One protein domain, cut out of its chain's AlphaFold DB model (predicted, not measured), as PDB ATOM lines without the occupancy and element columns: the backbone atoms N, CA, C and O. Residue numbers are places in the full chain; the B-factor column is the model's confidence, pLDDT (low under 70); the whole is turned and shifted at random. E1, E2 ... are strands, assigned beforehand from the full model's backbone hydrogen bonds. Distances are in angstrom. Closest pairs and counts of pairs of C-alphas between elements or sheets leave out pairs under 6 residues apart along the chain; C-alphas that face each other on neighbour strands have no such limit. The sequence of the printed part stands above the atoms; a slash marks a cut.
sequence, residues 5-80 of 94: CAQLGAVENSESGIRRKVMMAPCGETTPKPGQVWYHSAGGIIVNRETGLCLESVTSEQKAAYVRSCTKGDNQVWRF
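Overview. This is residues 5 to 80 of the 94 residues of the protein "Ricin B-type lectin domain-containing protein" of Ixodes scapularis (UniProt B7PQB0). A long hairpin, E1 and E2, and a short one, E5 and E6, make a strongly twisted antiparallel sheet in the order E1, E2, E6, E5; a small hairpin, E3 and E4, packs beside E5. The 76 printed residues include six named strands, numbered along the chain, and no named helix: all strand, though under half of the residues are in named elements. The whole is compact, radius of gyration of the C-alphas 12.2 A, spans 35 by 29 by 22 A.

Arrangement. Within hydrogen-bond range are N 7 of E1, residues 5 to 14, and O 23 of E2, residues 17 to 26, at 2.8 A; N 22 and O 65 of E6, residues 65 to 68, at 2.9 A; N 56 of E5, residues 54 to 57, and O 66, at 2.8 A; N 39 of E3, residues 38 to 40, and O 47 of E4, residues 46 to 48, at 2.8 A. The closest C-alphas of E4 and E5, Val 47 and Cys 54, are 4.4 A apart.

Along the chain. E1, 25.0 A, begins at C-alpha 5 (274.567, 234.014, 185.890) and bends by 59 degrees at residue 11; E2 is 28.0 A. E6 ends at C-alpha 68 (284.028, 239.108, 170.328).

Size, cuts and confidence. The printed part has no cut. The link E2 to E3 is long, 11 residues. Residue 43 and residues 61 to 62 are under pLDDT 70.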
ATOM      1  N   CYS A   5     273.440 233.199 186.309       95.19
ATOM      2  CA  CYS A   5     274.567 234.014 185.890       95.19
ATOM      3  C   CYS A   5     274.772 233.914 184.376       95.19
ATOM      4  O   CYS A   5     274.650 232.842 183.780       95.19
ATOM      5  N   ALA A   6     275.148 235.035 183.756       95.88
ATOM      6  CA  ALA A   6     275.589 235.052 182.367       95.88
ATOM      7  C   ALA A   6     276.941 234.335 182.248       95.88
ATOM      8  O   ALA A   6     277.911 234.728 182.893       95.88
ATOM      9  N   GLN A   7     277.008 233.299 181.417       96.69
ATOM     10  CA  GLN A   7     278.171 232.437 181.233       96.69
ATOM     11  C   GLN A   7     278.541 232.320 179.754       96.69
ATOM     12  O   GLN A   7     277.677 232.300 178.875       96.69
ATOM     13  N   LEU A   8     279.836 232.181 179.471       96.44
ATOM     14  CA  LEU A   8     280.308 231.840 178.134       96.44
ATOM     15  C   LEU A   8     280.070 230.363 177.795       96.44
ATOM     16  O   LEU A   8     280.493 229.466 178.524       96.44
ATOM     17  N   GLY A   9     279.461 230.123 176.636       94.31
ATOM     18  CA  GLY A   9     279.361 228.807 176.017       94.31
ATOM     19  C   GLY A   9     280.663 228.353 175.347       94.31
ATOM     20  O   GLY A   9     281.754 228.882 175.604       94.31
ATOM     21  N   ALA A  10     280.529 227.356 174.473       92.19
ATOM     22  CA  ALA A  10     281.630 226.804 173.690       92.19
ATOM     23  C   ALA A  10     282.236 227.836 172.721       92.19
ATOM     24  O   ALA A  10     281.599 228.823 172.348       92.19
ATOM     25  N   VAL A  11     283.487 227.587 172.332       91.81
ATOM     26  CA  VAL A  11     284.186 228.349 171.291       91.81
ATOM     27  C   VAL A  11     283.565 228.041 169.936       91.81
ATOM     28  O   VAL A  11     283.486 226.885 169.530       91.81
ATOM     29  N   GLU A  12     283.153 229.089 169.232       89.00
ATOM     30  CA  GLU A  12     282.685 229.044 167.855       89.00
ATOM     31  C   GLU A  12     283.687 229.791 166.969       89.00
ATOM     32  O   GLU A  12     283.994 230.966 167.196       89.00
ATOM     33  N   ASN A  13     284.173 229.123 165.927       82.81
ATOM     34  CA  ASN A  13     284.938 229.788 164.881       82.81
ATOM     35  C   ASN A  13     283.960 230.427 163.893       82.81
ATOM     36  O   ASN A  13     283.044 229.767 163.405       82.81
ATOM     37  N   SER A  14     284.145 231.713 163.606       72.12
ATOM     38  CA  SER A  14     283.386 232.436 162.585       72.12
ATOM     39  C   SER A  14     284.339 233.157 161.637       72.12
ATOM     40  O   SER A  14     285.499 233.374 161.980       72.12
ATOM     41  N   GLU A  15     283.856 233.576 160.467       73.94
ATOM     42  CA  GLU A  15     284.651 234.355 159.496       73.94
ATOM     43  C   GLU A  15     285.243 235.637 160.105       73.94
ATOM     44  O   GLU A  15     286.315 236.088 159.723       73.94
ATOM     45  N   SER A  16     284.573 236.190 161.117       71.31
ATOM     46  CA  SER A  16     284.985 237.369 161.890       71.31
ATOM     47  C   SER A  16     285.887 237.034 163.092       71.31
ATOM     48  O   SER A  16     286.070 237.863 163.983       71.31
ATOM     49  N   GLY A  17     286.432 235.815 163.147       81.38
ATOM     50  CA  GLY A  17     287.280 235.313 164.228       81.38
ATOM     51  C   GLY A  17     286.527 234.494 165.279       81.38
ATOM     52  O   GLY A  17     285.403 234.027 165.063       81.38
ATOM     53  N   ILE A  18     287.171 234.303 166.431       84.75
ATOM     54  CA  ILE A  18     286.623 233.547 167.562       84.75
ATOM     55  C   ILE A  18     285.434 234.302 168.167       84.75
ATOM     56  O   ILE A  18     285.535 235.488 168.487       84.75
ATOM     57  N   ARG A  19     284.322 233.595 168.381       90.44
ATOM     58  CA  ARG A  19     283.196 234.069 169.193       90.44
ATOM     59  C   ARG A  19     282.730 232.986 170.159       90.44
ATOM     60  O   ARG A  19     282.958 231.802 169.939       90.44
ATOM     61  N   ARG A  20     282.058 233.378 171.237       94.12
ATOM     62  CA  ARG A  20     281.378 232.448 172.159       94.12
ATOM     63  C   ARG A  20     279.989 232.991 172.450       94.12
ATOM     64  O   ARG A  20     279.861 234.186 172.713       94.12
ATOM     65  N   LYS A  21     278.960 232.145 172.396       94.12
ATOM     66  CA  LYS A  21     277.593 232.543 172.765       94.12
ATOM     67  C   LYS A  21     277.504 232.789 174.272       94.12
ATOM     68  O   LYS A  21     278.114 232.055 175.051       94.12
ATOM     69  N   VAL A  22     276.745 233.799 174.684       95.62
ATOM     70  CA  VAL A  22     276.423 234.044 176.096       95.62
ATOM     71  C   VAL A  22     275.135 233.311 176.447       95.62
ATOM     72  O   VAL A  22     274.147 233.389 175.718       95.62
ATOM     73  N   MET A  23     275.160 232.563 177.547       94.38
ATOM     74  CA  MET A  23     274.058 231.717 178.009       94.38
ATOM     75  C   MET A  23     273.763 231.999 179.482       94.38
ATOM     76  O   MET A  23     274.647 232.433 180.214       94.38
ATOM     77  N   MET A  24     272.538 231.726 179.928       94.62
ATOM     78  CA  MET A  24     272.200 231.751 181.353       94.62
ATOM     79  C   MET A  24     272.500 230.381 181.965       94.62
ATOM     80  O   MET A  24     272.100 229.358 181.411       94.62
ATOM     81  N   ALA A  25     273.221 230.352 183.084       94.00
ATOM     82  CA  ALA A  25     273.604 229.129 183.786       94.00
ATOM     83  C   ALA A  25     273.559 229.342 185.308       94.00
ATOM     84  O   ALA A  25     273.659 230.483 185.754       94.00
ATOM     85  N   PRO A  26     273.445 228.283 186.130       94.06
ATOM     86  CA  PRO A  26     273.514 228.428 187.581       94.06
ATOM     87  C   PRO A  26     274.822 229.098 188.003       94.06
ATOM     88  O   PRO A  26     275.910 228.671 187.574       94.06
ATOM     89  N   CYS A  27     274.713 230.126 188.841       94.75
ATOM     90  CA  CYS A  27     275.866 230.806 189.414       94.75
ATOM     91  C   CYS A  27     276.759 229.820 190.185       94.75
ATOM     92  O   CYS A  27     276.301 228.802 190.705       94.75
ATOM     93  N   GLY A  28     278.064 230.081 190.223       91.69
ATOM     94  CA  GLY A  28     278.933 229.409 191.186       91.69
ATOM     95  C   GLY A  28     278.681 229.959 192.592       91.69
ATOM     96  O   GLY A  28     278.766 231.168 192.783       91.69
ATOM     97  N   GLU A  29     278.358 229.093 193.555       86.19
ATOM     98  CA  GLU A  29     277.905 229.509 194.896       86.19
ATOM     99  C   GLU A  29     279.022 230.156 195.730       86.19
ATOM    100  O   GLU A  29     278.843 231.237 196.283       86.19
ATOM    101  N   THR A  30     280.199 229.525 195.784       86.88
ATOM    102  CA  THR A  30     281.352 230.033 196.556       86.88
ATOM    103  C   THR A  30     282.371 230.750 195.677       86.88
ATOM    104  O   THR A  30     283.040 231.686 196.106       86.88
ATOM    105  N   THR A  31     282.523 230.287 194.435       87.56
ATOM    106  CA  THR A  31     283.447 230.861 193.452       87.56
ATOM    107  C   THR A  31     282.767 230.916 192.090       87.56
ATOM    108  O   THR A  31     282.120 229.937 191.710       87.56
ATOM    109  N   PRO A  32     282.892 232.024 191.337       89.62
ATOM    110  CA  PRO A  32     282.320 232.105 190.001       89.62
ATOM    111  C   PRO A  32     282.882 231.013 189.088       89.62
ATOM    112  O   PRO A  32     284.091 230.766 189.080       89.62
ATOM    113  N   LYS A  33     282.021 230.393 188.275       92.75
ATOM    114  CA  LYS A  33     282.479 229.439 187.257       92.75
ATOM    115  C   LYS A  33     283.221 230.181 186.133       92.75
ATOM    116  O   LYS A  33     282.989 231.381 185.932       92.75
ATOM    117  N   PRO A  34     284.072 229.484 185.357       92.00
ATOM    118  CA  PRO A  34     284.671 230.048 184.152       92.00
ATOM    119  C   PRO A  34     283.624 230.720 183.256       92.00
ATOM    120  O   PRO A  34     282.512 230.222 183.068       92.00
ATOM    121  N   GLY A  35     283.967 231.894 182.741       95.50
ATOM    122  CA  GLY A  35     283.115 232.691 181.876       95.50
ATOM    123  C   GLY A  35     281.956 233.405 182.572       95.50
ATOM    124  O   GLY A  35     281.196 234.054 181.861       95.50
ATOM    125  N   GLN A  36     281.807 233.327 183.903       97.00
ATOM    126  CA  GLN A  36     280.722 234.006 184.635       97.00
ATOM    127  C   GLN A  36     281.078 235.398 185.176       97.00
ATOM    128  O   GLN A  36     280.209 236.092 185.698       97.00
ATOM    129  N   VAL A  37     282.340 235.823 185.074       97.00
ATOM    130  CA  VAL A  37     282.795 237.108 185.630       97.00
ATOM    131  C   VAL A  37     282.934 238.151 184.529       97.00
ATOM    132  O   VAL A  37     283.605 237.918 183.521       97.00
ATOM    133  N   TRP A  38     282.343 239.323 184.757       96.75
ATOM    134  CA  TRP A  38     282.239 240.398 183.776       96.75
ATOM    135  C   TRP A  38     282.636 241.740 184.385       96.75
ATOM    136  O   TRP A  38     282.306 242.033 185.533       96.75
ATOM    137  N   TYR A  39     283.317 242.565 183.600       95.44
ATOM    138  CA  TYR A  39     283.592 243.962 183.912       95.44
ATOM    139  C   TYR A  39     282.684 244.858 183.080       95.44
ATOM    140  O   TYR A  39     282.486 244.606 181.893       95.44
ATOM    141  N   HIS A  40     282.160 245.920 183.682       92.50
ATOM    142  CA  HIS A  40     281.371 246.930 182.988       92.50
ATOM    143  C   HIS A  40     281.769 248.330 183.457       92.50
ATOM    144  O   HIS A  40     282.204 248.516 184.594       92.50
ATOM    145  N   SER A  41     281.605 249.320 182.585       83.38
ATOM    146  CA  SER A  41     281.919 250.718 182.880       83.38
ATOM    147  C   SER A  41     280.776 251.651 182.491       83.38
ATOM    148  O   SER A  41     279.933 251.323 181.647       83.38
ATOM    149  N   ALA A  42     280.777 252.856 183.068       77.94
ATOM    150  CA  ALA A  42     279.991 253.958 182.530       77.94
ATOM    151  C   ALA A  42     280.440 254.210 181.079       77.94
ATOM    152  O   ALA A  42     281.630 254.378 180.819       77.94
ATOM    153  N   GLY A  43     279.507 254.169 180.126       67.44
ATOM    154  CA  GLY A  43     279.810 254.442 178.716       67.44
ATOM    155  C   GLY A  43     280.110 253.231 177.826       67.44
ATOM    156  O   GLY A  43     280.447 253.426 176.665       67.44
ATOM    157  N   GLY A  44     279.900 252.001 178.298       77.25
ATOM    158  CA  GLY A  44     279.463 250.955 177.375       77.25
ATOM    159  C   GLY A  44     280.533 250.128 176.685       77.25
ATOM    160  O   GLY A  44     280.548 250.036 175.470       77.25
ATOM    161  N   ILE A  45     281.297 249.376 177.463       92.00
ATOM    162  CA  ILE A  45     281.628 248.005 177.067       92.00
ATOM    163  C   ILE A  45     281.396 247.088 178.262       92.00
ATOM    164  O   ILE A  45     281.531 247.501 179.415       92.00
ATOM    165  N   ILE A  46     281.023 245.846 177.977       96.31
ATOM    166  CA  ILE A  46     280.950 244.775 178.968       96.31
ATOM    167  C   ILE A  46     281.971 243.735 178.530       96.31
ATOM    168  O   ILE A  46     281.886 243.242 177.412       96.31
ATOM    169  N   VAL A  47     282.947 243.426 179.374       96.75
ATOM    170  CA  VAL A  47     284.089 242.572 179.033       96.75
ATOM    171  C   VAL A  47     284.052 241.326 179.893       96.75
ATOM    172  O   VAL A  47     283.917 241.417 181.112       96.75
ATOM    173  N   ASN A  48     284.197 240.154 179.287       97.56
ATOM    174  CA  ASN A  48     284.381 238.940 180.063       97.56
ATOM    175  C   ASN A  48     285.795 238.912 180.659       97.56
ATOM    176  O   ASN A  48     286.778 239.028 179.929       97.56
ATOM    177  N   ARG A  49     285.908 238.737 181.979       96.88
ATOM    178  CA  ARG A  49     287.195 238.787 182.690       96.88
ATOM    179  C   ARG A  49     288.182 237.721 182.215       96.88
ATOM    180  O   ARG A  49     289.378 237.981 182.202       96.88
ATOM    181  N   GLU A  50     287.695 236.528 181.883       94.94
ATOM    182  CA  GLU A  50     288.548 235.394 181.514       94.94
ATOM    183  C   GLU A  50     289.158 235.577 180.125       94.94
ATOM    184  O   GLU A  50     290.338 235.310 179.929       94.94
ATOM    185  N   THR A  51     288.357 236.033 179.159       94.75
ATOM    186  CA  THR A  51     288.777 236.090 177.752       94.75
ATOM    187  C   THR A  51     289.225 237.474 177.297       94.75
ATOM    188  O   THR A  51     289.849 237.589 176.246       94.75
ATOM    189  N   GLY A  52     288.871 238.535 178.028       95.00
ATOM    190  CA  GLY A  52     289.077 239.917 177.589       95.00
ATOM    191  C   GLY A  52     288.197 240.334 176.402       95.00
ATOM    192  O   GLY A  52     288.382 241.422 175.862       95.00
ATOM    193  N   LEU A  53     287.245 239.492 175.983       95.44
ATOM    194  CA  LEU A  53     286.346 239.761 174.861       95.44
ATOM    195  C   LEU A  53     285.122 240.572 175.308       95.44
ATOM    196  O   LEU A  53     284.613 240.401 176.418       95.44
ATOM    197  N   CYS A  54     284.631 241.427 174.414       95.56
ATOM    198  CA  CYS A  54     283.499 242.314 174.643       95.56
ATOM    199  C   CYS A  54     282.171 241.653 174.280       95.56
ATOM    200  O   CYS A  54     282.067 240.977 173.257       95.56
ATOM    201  N   LEU A  55     281.151 241.899 175.101       96.00
ATOM    202  CA  LEU A  55     279.767 241.541 174.829       96.00
ATOM    203  C   LEU A  55     279.265 242.308 173.608       96.00
ATOM    204  O   LEU A  55     279.310 243.538 173.562       96.00
ATOM    205  N   GLU A  56     278.730 241.561 172.662       94.00
ATOM    206  CA  GLU A  56     278.225 242.030 171.390       94.00
ATOM    207  C   GLU A  56     276.796 241.530 171.196       94.00
ATOM    208  O   GLU A  56     276.507 240.333 171.310       94.00
ATOM    209  N   SER A  57     275.898 242.458 170.883       91.69
ATOM    210  CA  SER A  57     274.565 242.128 170.402       91.69
ATOM    211  C   SER A  57     274.627 241.738 168.928       91.69
ATOM    212  O   SER A  57     275.318 242.362 168.121       91.69
ATOM    213  N   VAL A  58     273.890 240.692 168.567       85.38
ATOM    214  CA  VAL A  58     273.723 240.294 167.173       85.38
ATOM    215  C   VAL A  58     272.247 240.376 166.840       85.38
ATOM    216  O   VAL A  58     271.417 239.717 167.468       85.38
ATOM    217  N   THR A  59     271.922 241.174 165.827       73.56
ATOM    218  CA  THR A  59     270.580 241.222 165.252       73.56
ATOM    219  C   THR A  59     270.354 239.930 164.473       73.56
ATOM    220  O   THR A  59     270.678 239.821 163.295       73.56
ATOM    221  N   SER A  60     269.870 238.904 165.163       70.62
ATOM    222  CA  SER A  60     269.431 237.645 164.570       70.62
ATOM    223  C   SER A  60     268.040 237.296 165.084       70.62
ATOM    224  O   SER A  60     267.630 237.769 166.146       70.62
ATOM    225  N   GLU A  61     267.339 236.418 164.369       67.00
ATOM    226  CA  GLU A  61     266.033 235.876 164.783       67.00
ATOM    227  C   GLU A  61     266.057 235.308 166.212       67.00
ATOM    228  O   GLU A  61     265.074 235.362 166.946       67.00
ATOM    229  N   GLN A  62     267.218 234.809 166.647       68.00
ATOM    230  CA  GLN A  62     267.411 234.214 167.968       68.00
ATOM    231  C   GLN A  62     267.729 235.239 169.069       68.00
ATOM    232  O   GLN A  62     267.865 234.834 170.222       68.00
ATOM    233  N   LYS A  63     267.889 236.532 168.736       77.81
ATOM    234  CA  LYS A  63     268.240 237.627 169.666       77.81
ATOM    235  C   LYS A  63     269.369 237.244 170.631       77.81
ATOM    236  O   LYS A  63     269.278 237.432 171.842       77.81
ATOM    237  N   ALA A  64     270.421 236.643 170.086       85.69
ATOM    238  CA  ALA A  64     271.540 236.142 170.869       85.69
ATOM    239  C   ALA A  64     272.579 237.237 171.156       85.69
ATOM    240  O   ALA A  64     272.788 238.149 170.354       85.69
ATOM    241  N   ALA A  65     273.277 237.089 172.282       93.00
ATOM    242  CA  ALA A  65     274.481 237.845 172.594       93.00
ATOM    243  C   ALA A  65     275.709 236.934 172.497       93.00
ATOM    244  O   ALA A  65     275.661 235.746 172.835       93.00
ATOM    245  N   TYR A  66     276.815 237.505 172.041       94.44
ATOM    246  CA  TYR A  66     278.097 236.826 171.897       94.44
ATOM    247  C   TYR A  66     279.188 237.637 172.579       94.44
ATOM    248  O   TYR A  66     278.992 238.806 172.895       94.44
ATOM    249  N   VAL A  67     280.356 237.035 172.771       94.94
ATOM    250  CA  VAL A  67     281.588 237.796 172.990       94.94
ATOM    251  C   VAL A  67     282.477 237.759 171.756       94.94
ATOM    252  O   VAL A  67     282.608 236.709 171.120       94.94
ATOM    253  N   ARG A  68     283.086 238.904 171.438       93.69
ATOM    254  CA  ARG A  68     284.028 239.108 170.328       93.69
ATOM    255  C   ARG A  68     285.155 240.058 170.715       93.69
ATOM    256  O   ARG A  68     285.136 240.659 171.788       93.69
ATOM    257  N   SER A  69     286.135 240.212 169.828       93.62
ATOM    258  CA  SER A  69     287.138 241.271 169.940       93.62
ATOM    259  C   SER A  69     286.469 242.627 170.168       93.62
ATOM    260  O   SER A  69     285.476 242.962 169.521       93.62
ATOM    261  N   CYS A  70     287.017 243.396 171.101       92.88
ATOM    262  CA  CYS A  70     286.495 244.705 171.460       92.88
ATOM    263  C   CYS A  70     286.755 245.719 170.342       92.88
ATOM    264  O   CYS A  70     287.897 246.110 170.111       92.88
ATOM    265  N   THR A  71     285.695 246.168 169.676       92.31
ATOM    266  CA  THR A  71     285.749 247.181 168.610       92.31
ATOM    267  C   THR A  71     285.133 248.508 169.034       92.31
ATOM    268  O   THR A  71     285.390 249.522 168.391       92.31
ATOM    269  N   LYS A  72     284.335 248.515 170.117       89.50
ATOM    270  CA  LYS A  72     283.484 249.652 170.525       89.50
ATOM    271  C   LYS A  72     282.487 250.078 169.435       89.50
ATOM    272  O   LYS A  72     282.042 251.221 169.432       89.50
ATOM    273  N   GLY A  73     282.149 249.172 168.514       89.94
ATOM    274  CA  GLY A  73     281.045 249.381 167.581       89.94
ATOM    275  C   GLY A  73     279.714 249.491 168.323       89.94
ATOM    276  O   GLY A  73     279.592 249.013 169.451       89.94
ATOM    277  N   ASP A  74     278.707 250.090 167.689       90.88
ATOM    278  CA  ASP A  74     277.411 250.379 168.323       90.88
ATOM    279  C   ASP A  74     276.746 249.142 168.950       90.88
ATOM    280  O   ASP A  74     276.073 249.238 169.973       90.88
ATOM    281  N   ASN A  75     276.987 247.958 168.384       91.62
ATOM    282  CA  ASN A  75     276.479 246.682 168.883       91.62
ATOM    283  C   ASN A  75     277.208 246.143 170.131       91.62
ATOM    284  O   ASN A  75     276.739 245.170 170.725       91.62
ATOM    285  N   GLN A  76     278.323 246.755 170.534       93.75
ATOM    286  CA  GLN A  76     279.078 246.462 171.757       93.75
ATOM    287  C   GLN A  76     278.922 247.551 172.831       93.75
ATOM    288  O   GLN A  76     279.522 247.438 173.905       93.75
ATOM    289  N   VAL A  77     278.121 248.594 172.568       92.06
ATOM    290  CA  VAL A  77     277.914 249.715 173.492       92.06
ATOM    291  C   VAL A  77     276.640 249.540 174.309       92.06
ATOM    292  O   VAL A  77     275.524 249.569 173.796       92.06
ATOM    293  N   TRP A  78     276.812 249.423 175.626       91.12
ATOM    294  CA  TRP A  78     275.732 249.149 176.577       91.12
ATOM    295  C   TRP A  78     275.508 250.327 177.527       91.12
ATOM    296  O   TRP A  78     276.455 250.897 178.071       91.12
ATOM    297  N   ARG A  79     274.244 250.690 177.763       87.69
ATOM    298  CA  ARG A  79     273.869 251.756 178.703       87.69
ATOM    299  C   ARG A  79     273.172 251.160 179.918       87.69
ATOM    300  O   ARG A  79     272.097 250.586 179.797       87.69
ATOM    301  N   PHE A  80     273.772 251.342 181.091       84.38
ATOM    302  CA  PHE A  80     273.158 250.972 182.361       84.38
ATOM    303  C   PHE A  80     272.472 252.183 182.981       84.38
ATOM    304  O   PHE A  80     273.094 253.234 183.138       84.38
TER     305      PHE A  80